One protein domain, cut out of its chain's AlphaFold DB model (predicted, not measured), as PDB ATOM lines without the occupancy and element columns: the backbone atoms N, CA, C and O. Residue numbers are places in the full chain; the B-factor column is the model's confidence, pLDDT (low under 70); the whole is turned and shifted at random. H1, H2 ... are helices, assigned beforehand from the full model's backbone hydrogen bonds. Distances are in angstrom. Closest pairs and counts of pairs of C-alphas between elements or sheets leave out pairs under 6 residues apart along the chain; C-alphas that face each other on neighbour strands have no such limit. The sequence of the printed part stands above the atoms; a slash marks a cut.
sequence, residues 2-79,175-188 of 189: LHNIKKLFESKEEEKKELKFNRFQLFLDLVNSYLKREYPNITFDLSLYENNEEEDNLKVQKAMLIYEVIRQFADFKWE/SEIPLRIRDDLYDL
ATOM      1  N   LEU A   2      -4.919  25.197  45.278       61.03
ATOM      2  CA  LEU A   2      -4.738  24.269  44.139       61.03
ATOM      3  C   LEU A   2      -3.692  23.157  44.367       61.03
ATOM      4  O   LEU A   2      -3.931  22.013  43.997       61.03
ATOM      5  N   HIS A   3      -2.574  23.459  45.034       67.50
ATOM      6  CA  HIS A   3      -1.523  22.474  45.337       67.50
ATOM      7  C   HIS A   3      -1.995  21.345  46.276       67.50
ATOM      8  O   HIS A   3      -1.639  20.187  46.082       67.50
ATOM      9  N   ASN A   4      -2.850  21.666  47.255       72.19
ATOM     10  CA  ASN A   4      -3.392  20.675  48.191       72.19
ATOM     11  C   ASN A   4      -4.459  19.800  47.527       72.19
ATOM     12  O   ASN A   4      -4.547  18.619  47.833       72.19
ATOM     13  N   ILE A   5      -5.236  20.365  46.597       72.25
ATOM     14  CA  ILE A   5      -6.215  19.614  45.804       72.25
ATOM     15  C   ILE A   5      -5.491  18.618  44.888       72.25
ATOM     16  O   ILE A   5      -5.871  17.456  44.856       72.25
ATOM     17  N   LYS A   6      -4.410  19.037  44.214       73.31
ATOM     18  CA  LYS A   6      -3.617  18.165  43.335       73.31
ATOM     19  C   LYS A   6      -3.012  16.966  44.083       73.31
ATOM     20  O   LYS A   6      -3.239  15.838  43.666       73.31
ATOM     21  N   LYS A   7      -2.389  17.193  45.248       74.31
ATOM     22  CA  LYS A   7      -1.897  16.112  46.131       74.31
ATOM     23  C   LYS A   7      -2.992  15.136  46.572       74.31
ATOM     24  O   LYS A   7      -2.746  13.945  46.742       74.31
ATOM     25  N   LEU A   8      -4.211  15.635  46.776       72.94
ATOM     26  CA  LEU A   8      -5.349  14.812  47.187       72.94
ATOM     27  C   LEU A   8      -5.895  13.942  46.041       72.94
ATOM     28  O   LEU A   8      -6.486  12.897  46.295       72.94
ATOM     29  N   PHE A   9      -5.716  14.369  44.788       73.75
ATOM     30  CA  PHE A   9      -6.008  13.544  43.614       73.75
ATOM     31  C   PHE A   9      -4.900  12.519  43.356       73.75
ATOM     32  O   PHE A   9      -5.224  11.357  43.142       73.75
ATOM     33  N   GLU A  10      -3.630  12.921  43.461       77.44
ATOM     34  CA  GLU A  10      -2.464  12.035  43.305       77.44
ATOM     35  C   GLU A  10      -2.509  10.870  44.313       77.44
ATOM     36  O   GLU A  10      -2.478   9.710  43.914       77.44
ATOM     37  N   SER A  11      -2.735  11.153  45.601       75.94
ATOM     38  CA  SER A  11      -2.886  10.111  46.639       75.94
ATOM     39  C   SER A  11      -4.057   9.152  46.387       75.94
ATOM     40  O   SER A  11      -3.925   7.944  46.562       75.94
ATOM     41  N   LYS A  12      -5.207   9.654  45.917       77.25
ATOM     42  CA  LYS A  12      -6.353   8.800  45.552       77.25
ATOM     43  C   LYS A  12      -6.091   7.936  44.320       77.25
ATOM     44  O   LYS A  12      -6.723   6.889  44.172       77.25
ATOM     45  N   GLU A  13      -5.249   8.386  43.396       76.69
ATOM     46  CA  GLU A  13      -4.824   7.586  42.247       76.69
ATOM     47  C   GLU A  13      -3.830   6.500  42.663       76.69
ATOM     48  O   GLU A  13      -3.982   5.358  42.231       76.69
ATOM     49  N   GLU A  14      -2.887   6.817  43.552       77.56
ATOM     50  CA  GLU A  14      -1.954   5.853  44.149       77.56
ATOM     51  C   GLU A  14      -2.697   4.752  44.922       77.56
ATOM     52  O   GLU A  14      -2.503   3.573  44.629       77.56
ATOM     53  N   GLU A  15      -3.648   5.105  45.798       77.12
ATOM     54  CA  GLU A  15      -4.478   4.131  46.533       77.12
ATOM     55  C   GLU A  15      -5.270   3.203  45.591       77.12
ATOM     56  O   GLU A  15      -5.415   2.001  45.837       77.12
ATOM     57  N   LYS A  16      -5.796   3.736  44.478       78.88
ATOM     58  CA  LYS A  16      -6.514   2.932  43.475       78.88
ATOM     59  C   LYS A  16      -5.586   1.974  42.734       78.88
ATOM     60  O   LYS A  16      -5.998   0.842  42.463       78.88
ATOM     61  N   LYS A  17      -4.374   2.418  42.392       78.44
ATOM     62  CA  LYS A  17      -3.352   1.580  41.754       78.44
ATOM     63  C   LYS A  17      -2.917   0.455  42.685       78.44
ATOM     64  O   LYS A  17      -2.946  -0.700  42.269       78.44
ATOM     65  N   GLU A  18      -2.641   0.765  43.949       79.44
ATOM     66  CA  GLU A  18      -2.273  -0.221  44.969       79.44
ATOM     67  C   GLU A  18      -3.386  -1.259  45.180       79.44
ATOM     68  O   GLU A  18      -3.145  -2.466  45.141       79.44
ATOM     69  N   LEU A  19      -4.645  -0.821  45.305       80.50
ATOM     70  CA  LEU A  19      -5.782  -1.736  45.438       80.50
ATOM     71  C   LEU A  19      -5.939  -2.649  44.212       80.50
ATOM     72  O   LEU A  19      -6.285  -3.825  44.351       80.50
ATOM     73  N   LYS A  20      -5.724  -2.117  43.006       79.62
ATOM     74  CA  LYS A  20      -5.782  -2.897  41.767       79.62
ATOM     75  C   LYS A  20      -4.650  -3.926  41.711       79.62
ATOM     76  O   LYS A  20      -4.935  -5.084  41.410       79.62
ATOM     77  N   PHE A  21      -3.423  -3.521  42.028       81.31
ATOM     78  CA  PHE A  21      -2.263  -4.405  42.109       81.31
ATOM     79  C   PHE A  21      -2.520  -5.556  43.089       81.31
ATOM     80  O   PHE A  21      -2.443  -6.719  42.704       81.31
ATOM     81  N   ASN A  22      -2.988  -5.246  44.302       84.81
ATOM     82  CA  ASN A  22      -3.333  -6.251  45.310       84.81
ATOM     83  C   ASN A  22      -4.389  -7.251  44.808       84.81
ATOM     84  O   ASN A  22      -4.277  -8.453  45.036       84.81
ATOM     85  N   ARG A  23      -5.414  -6.784  44.080       88.12
ATOM     86  CA  ARG A  23      -6.432  -7.671  43.487       88.12
ATOM     87  C   ARG A  23      -5.872  -8.570  42.392       88.12
ATOM     88  O   ARG A  23      -6.326  -9.706  42.267       88.12
ATOM     89  N   PHE A  24      -4.946  -8.064  41.583       90.00
ATOM     90  CA  PHE A  24      -4.300  -8.869  40.555       90.00
ATOM     91  C   PHE A  24      -3.371  -9.914  41.173       90.00
ATOM     92  O   PHE A  24      -3.463 -11.079  40.803       90.00
ATOM     93  N   GLN A  25      -2.570  -9.532  42.169       90.06
ATOM     94  CA  GLN A  25      -1.677 -10.453  42.867       90.06
ATOM     95  C   GLN A  25      -2.449 -11.603  43.528       90.06
ATOM     96  O   GLN A  25      -2.091 -12.764  43.360       90.06
ATOM     97  N   LEU A  26      -3.578 -11.308  44.183       91.06
ATOM     98  CA  LEU A  26      -4.455 -12.347  44.734       91.06
ATOM     99  C   LEU A  26      -4.970 -13.311  43.657       91.06
ATOM    100  O   LEU A  26      -5.046 -14.516  43.886       91.06
ATOM    101  N   PHE A  27      -5.330 -12.795  42.479       92.94
ATOM    102  CA  PHE A  27      -5.736 -13.638  41.355       92.94
ATOM    103  C   PHE A  27      -4.577 -14.506  40.851       92.94
ATOM    104  O   PHE A  27      -4.767 -15.701  40.638       92.94
ATOM    105  N   LEU A  28      -3.382 -13.932  40.710       94.31
ATOM    106  CA  LEU A  28      -2.173 -14.647  40.309       94.31
ATOM    107  C   LEU A  28      -1.852 -15.798  41.276       94.31
ATOM    108  O   LEU A  28      -1.622 -16.926  40.836       94.31
ATOM    109  N   ASP A  29      -1.924 -15.549  42.584       93.50
ATOM    110  CA  ASP A  29      -1.687 -16.559  43.621       93.50
ATOM    111  C   ASP A  29      -2.730 -17.688  43.573       93.50
ATOM    112  O   ASP A  29      -2.383 -18.870  43.683       93.50
ATOM    113  N   LEU A  30      -4.007 -17.342  43.355       95.12
ATOM    114  CA  LEU A  30      -5.092 -18.314  43.183       95.12
ATOM    115  C   LEU A  30      -4.875 -19.190  41.946       95.12
ATOM    116  O   LEU A  30      -4.979 -20.414  42.044       95.12
ATOM    117  N   VAL A  31      -4.537 -18.582  40.804       96.50
ATOM    118  CA  VAL A  31      -4.227 -19.300  39.560       96.50
ATOM    119  C   VAL A  31      -3.036 -20.232  39.774       96.50
ATOM    120  O   VAL A  31      -3.127 -21.418  39.468       96.50
ATOM    121  N   ASN A  32      -1.947 -19.749  40.374       96.12
ATOM    122  CA  ASN A  32      -0.761 -20.559  40.661       96.12
ATOM    123  C   ASN A  32      -1.091 -21.768  41.556       96.12
ATOM    124  O   ASN A  32      -0.671 -22.895  41.283       96.12
ATOM    125  N   SER A  33      -1.880 -21.553  42.614       96.31
ATOM    126  CA  SER A  33      -2.325 -22.625  43.509       96.31
ATOM    127  C   SER A  33      -3.195 -23.656  42.782       96.31
ATOM    128  O   SER A  33      -2.956 -24.860  42.906       96.31
ATOM    129  N   TYR A  34      -4.155 -23.192  41.975       97.19
ATOM    130  CA  TYR A  34      -5.007 -24.047  41.149       97.19
ATOM    131  C   TYR A  34      -4.171 -24.896  40.182       97.19
ATOM    132  O   TYR A  34      -4.325 -26.115  40.156       97.19
ATOM    133  N   LEU A  35      -3.233 -24.294  39.447       97.69
ATOM    134  CA  LEU A  35      -2.417 -25.000  38.455       97.69
ATOM    135  C   LEU A  35      -1.513 -26.063  39.085       97.69
ATOM    136  O   LEU A  35      -1.454 -27.185  38.585       97.69
ATOM    137  N   LYS A  36      -0.870 -25.755  40.218       96.69
ATOM    138  CA  LYS A  36      -0.043 -26.722  40.962       96.69
ATOM    139  C   LYS A  36      -0.850 -27.911  41.474       96.69
ATOM    140  O   LYS A  36      -0.332 -29.024  41.522       96.69
ATOM    141  N   ARG A  37      -2.101 -27.678  41.878       96.44
ATOM    142  CA  ARG A  37      -2.992 -28.725  42.386       96.44
ATOM    143  C   ARG A  37      -3.564 -29.581  41.258       96.44
ATOM    144  O   ARG A  37      -3.569 -30.801  41.366       96.44
ATOM    145  N   GLU A  38      -4.065 -28.947  40.203       96.94
ATOM    146  CA  GLU A  38      -4.832 -29.620  39.154       96.94
ATOM    147  C   GLU A  38      -3.971 -30.155  38.006       96.94
ATOM    148  O   GLU A  38      -4.385 -31.107  37.350       96.94
ATOM    149  N   TYR A  39      -2.796 -29.572  37.748       97.75
ATOM    150  CA  TYR A  39      -1.937 -29.906  36.604       97.75
ATOM    151  C   TYR A  39      -0.450 -30.022  36.997       97.75
ATOM    152  O   TYR A  39       0.403 -29.356  36.406       97.75
ATOM    153  N   PRO A  40      -0.105 -30.882  37.972       97.56
ATOM    154  CA  PRO A  40       1.211 -30.901  38.617       97.56
ATOM    155  C   PRO A  40       2.385 -31.296  37.706       97.56
ATOM    156  O   PRO A  40       3.531 -31.023  38.053       97.56
ATOM    157  N   ASN A  41       2.140 -31.931  36.553       97.56
ATOM    158  CA  ASN A  41       3.225 -32.310  35.636       97.56
ATOM    159  C   ASN A  41       3.705 -31.144  34.760       97.56
ATOM    160  O   ASN A  41       4.697 -31.294  34.047       97.56
ATOM    161  N   ILE A  42       2.987 -30.019  34.760       97.44
ATOM    162  CA  ILE A  42       3.296 -28.856  33.932       97.44
ATOM    163  C   ILE A  42       3.810 -27.745  34.842       97.44
ATOM    164  O   ILE A  42       3.113 -27.284  35.743       97.44
ATOM    165  N   THR A  43       5.032 -27.294  34.580       95.56
ATOM    166  CA  THR A  43       5.591 -26.111  35.236       95.56
ATOM    167  C   THR A  43       5.130 -24.872  34.482       95.56
ATOM    168  O   THR A  43       5.593 -24.630  33.369       95.56
ATOM    169  N   PHE A  44       4.223 -24.107  35.083       96.19
ATOM    170  CA  PHE A  44       3.763 -22.838  34.526       96.19
ATOM    171  C   PHE A  44       4.670 -21.693  34.981       96.19
ATOM    172  O   PHE A  44       4.871 -21.501  36.181       96.19
ATOM    173  N   ASP A  45       5.198 -20.936  34.026       94.50
ATOM    174  CA  ASP A  45       5.947 -19.709  34.273       94.50
ATOM    175  C   ASP A  45       4.991 -18.514  34.271       94.50
ATOM    176  O   ASP A  45       4.436 -18.146  33.235       94.50
ATOM    177  N   LEU A  46       4.779 -17.929  35.450       91.94
ATOM    178  CA  LEU A  46       3.917 -16.762  35.643       91.94
ATOM    179  C   LEU A  46       4.717 -15.508  36.041       91.94
ATOM    180  O   LEU A  46       4.120 -14.481  36.362       91.94
ATOM    181  N   SER A  47       6.053 -15.577  36.005       88.44
ATOM    182  CA  SER A  47       6.953 -14.526  36.509       88.44
ATOM    183  C   SER A  47       6.763 -13.175  35.810       88.44
ATOM    184  O   SER A  47       6.876 -12.122  36.436       88.44
ATOM    185  N   LEU A  48       6.377 -13.191  34.529       81.62
ATOM    186  CA  LEU A  48       6.074 -11.992  33.737       81.62
ATOM    187  C   LEU A  48       4.928 -11.143  34.310       81.62
ATOM    188  O   LEU A  48       4.793  -9.974  33.951       81.62
ATOM    189  N   TYR A  49       4.098 -11.714  35.182       81.81
ATOM    190  CA  TYR A  49       2.929 -11.052  35.754       81.81
ATOM    191  C   TYR A  49       3.129 -10.626  37.213       81.81
ATOM    192  O   TYR A  49       2.297  -9.896  37.737       81.81
ATOM    193  N   GLU A  50       4.234 -11.006  37.858       73.19
ATOM    194  CA  GLU A  50       4.508 -10.650  39.259       73.19
ATOM    195  C   GLU A  50       4.791  -9.145  39.448       73.19
ATOM    196  O   GLU A  50       4.577  -8.613  40.531       73.19
ATOM    197  N   ASN A  51       5.227  -8.441  38.394       66.62
ATOM    198  CA  ASN A  51       5.663  -7.036  38.468       66.62
ATOM    199  C   ASN A  51       5.068  -6.136  37.367       66.62
ATOM    200  O   ASN A  51       5.640  -5.097  37.040       66.62
ATOM    201  N   ASN A  52       3.968  -6.545  36.728       61.50
ATOM    202  CA  ASN A  52       3.496  -5.867  35.521       61.50
ATOM    203  C   ASN A  52       2.578  -4.666  35.833       61.50
ATOM    204  O   ASN A  52       1.405  -4.833  36.180       61.50
ATOM    205  N   GLU A  53       3.114  -3.453  35.676       59.38
ATOM    206  CA  GLU A  53       2.375  -2.184  35.780       59.38
ATOM    207  C   GLU A  53       1.829  -1.675  34.429       59.38
ATOM    208  O   GLU A  53       1.150  -0.650  34.404       59.38
ATOM    209  N   GLU A  54       2.095  -2.352  33.303       60.34
ATOM    210  CA  GLU A  54       1.887  -1.762  31.967       60.34
ATOM    211  C   GLU A  54       0.414  -1.653  31.535       60.34
ATOM    212  O   GLU A  54       0.065  -0.747  30.782       60.34
ATOM    213  N   GLU A  55      -0.466  -2.550  31.996       69.69
ATOM    214  CA  GLU A  55      -1.872  -2.591  31.560       69.69
ATOM    215  C   GLU A  55      -2.831  -2.061  32.635       69.69
ATOM    216  O   GLU A  55      -3.012  -2.656  33.702       69.69
ATOM    217  N   ASP A  56      -3.525  -0.962  32.338       72.56
ATOM    218  CA  ASP A  56      -4.408  -0.276  33.282       72.56
ATOM    219  C   ASP A  56      -5.719  -1.030  33.565       72.56
ATOM    220  O   ASP A  56      -6.324  -0.848  34.631       72.56
ATOM    221  N   ASN A  57      -6.133  -1.955  32.701       84.19
ATOM    222  CA  ASN A  57      -7.367  -2.706  32.899       84.19
ATOM    223  C   ASN A  57      -7.137  -4.079  33.557       84.19
ATOM    224  O   ASN A  57      -6.655  -5.022  32.935       84.19
ATOM    225  N   LEU A  58      -7.607  -4.235  34.803       86.75
ATOM    226  CA  LEU A  58      -7.499  -5.492  35.562       86.75
ATOM    227  C   LEU A  58      -8.114  -6.693  34.825       86.75
ATOM    228  O   LEU A  58      -7.590  -7.800  34.906       86.75
ATOM    229  N   LYS A  59      -9.224  -6.504  34.099       88.75
ATOM    230  CA  LYS A  59      -9.851  -7.598  33.339       88.75
ATOM    231  C   LYS A  59      -8.968  -8.050  32.180       88.75
ATOM    232  O   LYS A  59      -8.897  -9.245  31.912       88.75
ATOM    233  N   VAL A  60      -8.299  -7.105  31.520       89.50
ATOM    234  CA  VAL A  60      -7.370  -7.395  30.422       89.50
ATOM    235  C   VAL A  60      -6.149  -8.130  30.968       89.50
ATOM    236  O   VAL A  60      -5.824  -9.192  30.450       89.50
ATOM    237  N   GLN A  61      -5.569  -7.664  32.080       89.25
ATOM    238  CA  GLN A  61      -4.464  -8.359  32.758       89.25
ATOM    239  C   GLN A  61      -4.817  -9.815  33.099       89.25
ATOM    240  O   GLN A  61      -4.070 -10.733  32.759       89.25
ATOM    241  N   LYS A  62      -5.987 -10.047  33.716       92.25
ATOM    242  CA  LYS A  62      -6.472 -11.403  34.025       92.25
ATOM    243  C   LYS A  62      -6.621 -12.256  32.759       92.25
ATOM    244  O   LYS A  62      -6.163 -13.393  32.735       92.25
ATOM    245  N   ALA A  63      -7.222 -11.713  31.699       93.19
ATOM    246  CA  ALA A  63      -7.409 -12.431  30.440       93.19
ATOM    247  C   ALA A  63      -6.077 -12.775  29.746       93.19
ATOM    248  O   ALA A  63      -5.943 -13.874  29.210       93.19
ATOM    249  N   MET A  64      -5.087 -11.877  29.790       92.19
ATOM    250  CA  MET A  64      -3.742 -12.126  29.261       92.19
ATOM    251  C   MET A  64      -3.040 -13.255  30.021       92.19
ATOM    252  O   MET A  64      -2.495 -14.155  29.389       92.19
ATOM    253  N   LEU A  65      -3.115 -13.248  31.358       94.12
ATOM    254  CA  LEU A  65      -2.578 -14.327  32.189       94.12
ATOM    255  C   LEU A  65      -3.233 -15.674  31.849       94.12
ATOM    256  O   LEU A  65      -2.531 -16.664  31.652       94.12
ATOM    257  N   ILE A  66      -4.565 -15.722  31.721       95.56
ATOM    258  CA  ILE A  66      -5.270 -16.952  31.320       95.56
ATOM    259  C   ILE A  66      -4.800 -17.419  29.944       95.56
ATOM    260  O   ILE A  66      -4.493 -18.596  29.776       95.56
ATOM    261  N   TYR A  67      -4.731 -16.521  28.962       95.12
ATOM    262  CA  TYR A  67      -4.270 -16.864  27.618       95.12
ATOM    263  C   TYR A  67      -2.879 -17.507  27.649       95.12
ATOM    264  O   TYR A  67      -2.668 -18.554  27.037       95.12
ATOM    265  N   GLU A  68      -1.962 -16.921  28.415       95.50
ATOM    266  CA  GLU A  68      -0.595 -17.406  28.558       95.50
ATOM    267  C   GLU A  68      -0.529 -18.773  29.258       95.50
ATOM    268  O   GLU A  68       0.151 -19.683  28.783       95.50
ATOM    269  N   VAL A  69      -1.321 -18.985  30.312       97.19
ATOM    270  CA  VAL A  69      -1.461 -20.298  30.964       97.19
ATOM    271  C   VAL A  69      -1.963 -21.357  29.981       97.19
ATOM    272  O   VAL A  69      -1.419 -22.461  29.921       97.19
ATOM    273  N   ILE A  70      -2.984 -21.041  29.181       97.50
ATOM    274  CA  ILE A  70      -3.520 -21.979  28.189       97.50
ATOM    275  C   ILE A  70      -2.494 -22.278  27.095       97.50
ATOM    276  O   ILE A  70      -2.371 -23.434  26.684       97.50
ATOM    277  N   ARG A  71      -1.732 -21.272  26.661       96.69
ATOM    278  CA  ARG A  71      -0.631 -21.449  25.713       96.69
ATOM    279  C   ARG A  71       0.417 -22.411  26.271       96.69
ATOM    280  O   ARG A  71       0.722 -23.404  25.624       96.69
ATOM    281  N   GLN A  72       0.893 -22.198  27.499       97.12
ATOM    282  CA  GLN A  72       1.855 -23.098  28.151       97.12
ATOM    283  C   GLN A  72       1.296 -24.515  28.338       97.12
ATOM    284  O   GLN A  72       2.000 -25.502  28.115       97.12
ATOM    285  N   PHE A  73       0.010 -24.638  28.681       97.44
ATOM    286  CA  PHE A  73      -0.661 -25.934  28.763       97.44
ATOM    287  C   PHE A  73      -0.687 -26.659  27.410       97.44
ATOM    288  O   PHE A  73      -0.523 -27.883  27.375       97.44
ATOM    289  N   ALA A  74      -0.903 -25.938  26.307       96.56
ATOM    290  CA  ALA A  74      -0.900 -26.485  24.953       96.56
ATOM    291  C   ALA A  74       0.519 -26.854  24.486       96.56
ATOM    292  O   ALA A  74       0.737 -27.982  24.047       96.56
ATOM    293  N   ASP A  75       1.482 -25.958  24.698       95.56
ATOM    294  CA  ASP A  75       2.879 -26.084  24.266       95.56
ATOM    295  C   ASP A  75       3.692 -27.086  25.101       95.56
ATOM    296  O   ASP A  75       4.816 -27.442  24.735       95.56
ATOM    297  N   PHE A  76       3.145 -27.559  26.228       96.25
ATOM    298  CA  PHE A  76       3.798 -28.553  27.072       96.25
ATOM    299  C   PHE A  76       4.186 -29.802  26.266       96.25
ATOM    300  O   PHE A  76       3.330 -30.578  25.811       96.25
ATOM    301  N   LYS A  77       5.503 -29.989  26.122       94.25
ATOM    302  CA  LYS A  77       6.107 -31.114  25.412       94.25
ATOM    303  C   LYS A  77       5.847 -32.402  26.173       94.25
ATOM    304  O   LYS A  77       6.287 -32.577  27.306       94.25
ATOM    305  N   TRP A  78       5.159 -33.317  25.511       95.69
ATOM    306  CA  TRP A  78       4.815 -34.617  26.051       95.69
ATOM    307  C   TRP A  78       4.941 -35.670  24.957       95.69
ATOM    308  O   TRP A  78       4.431 -35.488  23.852       95.69
ATOM    309  N   GLU A  79       5.612 -36.769  25.275       93.75
ATOM    310  CA  GLU A  79       5.822 -37.885  24.359       93.75
ATOM    311  C   GLU A  79       4.981 -39.078  24.798       93.75
ATOM    312  O   GLU A  79       4.971 -39.456  25.974       93.75
ATOM    313  N   SER A 175      -6.502 -21.851  20.910       90.44
ATOM    314  CA  SER A 175      -7.605 -20.944  21.246       90.44
ATOM    315  C   SER A 175      -8.973 -21.480  20.815       90.44
ATOM    316  O   SER A 175      -9.968 -21.197  21.475       90.44
ATOM    317  N   GLU A 176      -9.024 -22.289  19.756       92.00
ATOM    318  CA  GLU A 176     -10.252 -22.870  19.199       92.00
ATOM    319  C   GLU A 176     -10.617 -24.204  19.858       92.00
ATOM    320  O   GLU A 176     -11.757 -24.664  19.779       92.00
ATOM    321  N   ILE A 177      -9.652 -24.842  20.523       93.50
ATOM    322  CA  ILE A 177      -9.862 -26.132  21.174       93.50
ATOM    323  C   ILE A 177     -10.658 -25.901  22.468       93.50
ATOM    324  O   ILE A 177     -10.272 -25.052  23.282       93.50
ATOM    325  N   PRO A 178     -11.759 -26.640  22.701       91.12
ATOM    326  CA  PRO A 178     -12.510 -26.555  23.947       91.12
ATOM    327  C   PRO A 178     -11.713 -27.212  25.078       91.12
ATOM    328  O   PRO A 178     -11.496 -28.432  25.091       91.12
ATOM    329  N   LEU A 179     -11.270 -26.386  26.026       94.94
ATOM    330  CA  LEU A 179     -10.446 -26.778  27.165       94.94
ATOM    331  C   LEU A 179     -11.122 -26.324  28.453       94.94
ATOM    332  O   LEU A 179     -11.209 -25.132  28.716       94.94
ATOM    333  N   ARG A 180     -11.512 -27.274  29.300       93.88
ATOM    334  CA  ARG A 180     -12.134 -27.006  30.600       93.88
ATOM    335  C   ARG A 180     -11.242 -26.182  31.529       93.88
ATOM    336  O   ARG A 180     -11.754 -25.378  32.285       93.88
ATOM    337  N   ILE A 181      -9.916 -26.336  31.439       95.50
ATOM    338  CA  ILE A 181      -8.968 -25.485  32.185       95.50
ATOM    339  C   ILE A 181      -9.186 -23.996  31.878       95.50
ATOM    340  O   ILE A 181      -9.005 -23.164  32.754       95.50
ATOM    341  N   ARG A 182      -9.596 -23.649  30.651       95.56
ATOM    342  CA  ARG A 182      -9.900 -22.265  30.280       95.56
ATOM    343  C   ARG A 182     -11.119 -21.777  31.049       95.56
ATOM    344  O   ARG A 182     -11.040 -20.730  31.677       95.56
ATOM    345  N   ASP A 183     -12.197 -22.552  31.020       94.81
ATOM    346  CA  ASP A 183     -13.445 -22.223  31.714       94.81
ATOM    347  C   ASP A 183     -13.211 -22.114  33.228       94.81
ATOM    348  O   ASP A 183     -13.528 -21.089  33.823       94.81
ATOM    349  N   ASP A 184     -12.526 -23.101  33.819       95.38
ATOM    350  CA  ASP A 184     -12.179 -23.115  35.243       95.38
ATOM    351  C   ASP A 184     -11.371 -21.865  35.658       95.38
ATOM    352  O   ASP A 184     -11.548 -21.357  36.761       95.38
ATOM    353  N   LEU A 185     -10.481 -21.353  34.796       95.38
ATOM    354  CA  LEU A 185      -9.714 -20.131  35.065       95.38
ATOM    355  C   LEU A 185     -10.553 -18.856  34.907       95.38
ATOM    356  O   LEU A 185     -10.347 -17.901  35.656       95.38
ATOM    357  N   TYR A 186     -11.485 -18.819  33.951       93.88
ATOM    358  CA  TYR A 186     -12.413 -17.693  33.807       93.88
ATOM    359  C   TYR A 186     -13.402 -17.614  34.974       93.88
ATOM    360  O   TYR A 186     -13.764 -16.510  35.369       93.88
ATOM    361  N   ASP A 187     -13.762 -18.747  35.576       93.81
ATOM    362  CA  ASP A 187     -14.596 -18.797  36.782       93.81
ATOM    363  C   ASP A 187     -13.890 -18.222  38.030       93.81
ATOM    364  O   ASP A 187     -14.544 -17.908  39.025       93.81
ATOM    365  N   LEU A 188     -12.562 -18.040  37.989       87.81
ATOM    366  CA  LEU A 188     -11.787 -17.357  39.037       87.81
ATOM    367  C   LEU A 188     -11.772 -15.820  38.881       87.81
ATOM    368  O   LEU A 188     -11.187 -15.128  39.725       87.81
TER     369      LEU A 188
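This is residues 2 to 79 and 175 to 188 of the 189 residues of an uncharacterized protein of Arcobacter cryaerophilus D2610 (UniProt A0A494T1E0). One long, straight helix, H1, makes the length of this domain, and its first part, residues 2 to 16, sticks out alone as an arm. Beside the later part of H1 packs a smaller helix, H2, running the same way, with the short helix H3 on H2 and running the opposite way. The printed part has 92 residues with three named helices, in the order H1, H2, H3, and no named strand; the class is all helix. The whole is loose, with a radius of gyration of the C-alphas of 17.0 A, and spans 66 by 24 by 20 A.

H1 covers residues 2 to 38 and is 54.1 A long, from C-alpha 2 at (-4.738, 24.269, 44.139) to C-alpha 38 at (-4.832, -29.620, 39.154). H2 covers residues 58 to 75 and is 25.7 A long, beginning at (-7.499, -5.492, 35.562). H3 covers residues 180 to 186, 9.9 A, and its C-alpha 186 is at (-12.413, -17.693, 33.807).

H1 touches H2 with residues 20 to 27 alone, and H2 touches H1 with residues 58 to 62 alone. Their closest C-alphas are those of Phe 24 and Leu 58, 6.8 A apart. They run the same way at a shallow tilt of 26 degrees. H2 touches H3 with residues 66 to 70 alone; the closest C-alphas, of Ile 66 and Leu 185, are 6.6 A apart. These two run opposite ways at a shallow tilt of 18 degrees. H1 and H3 are close but not clearly touching, with the C-alphas of Val 31 and Leu 185 closest at 7.1 A. In H2 and H3 every O i to N i+4 pair is within hydrogen-bond range; in H1, 32 of 33 are.

The C-alphas of Leu 2 and Glu 79 are the two farthest apart, 66.1 A. Without residues 2 to 16, which stand free, the body spans 44 by 23 by 20 A. The link from H1 to H2, residues 39 to 57, is long. Residues 80 to 174 are not printed, and C-alphas 79 and 175 are 21.8 A apart across this cut. The mean pLDDT of the printed part is 87.5; residues 2 to 3 and 51 to 55 are under 70.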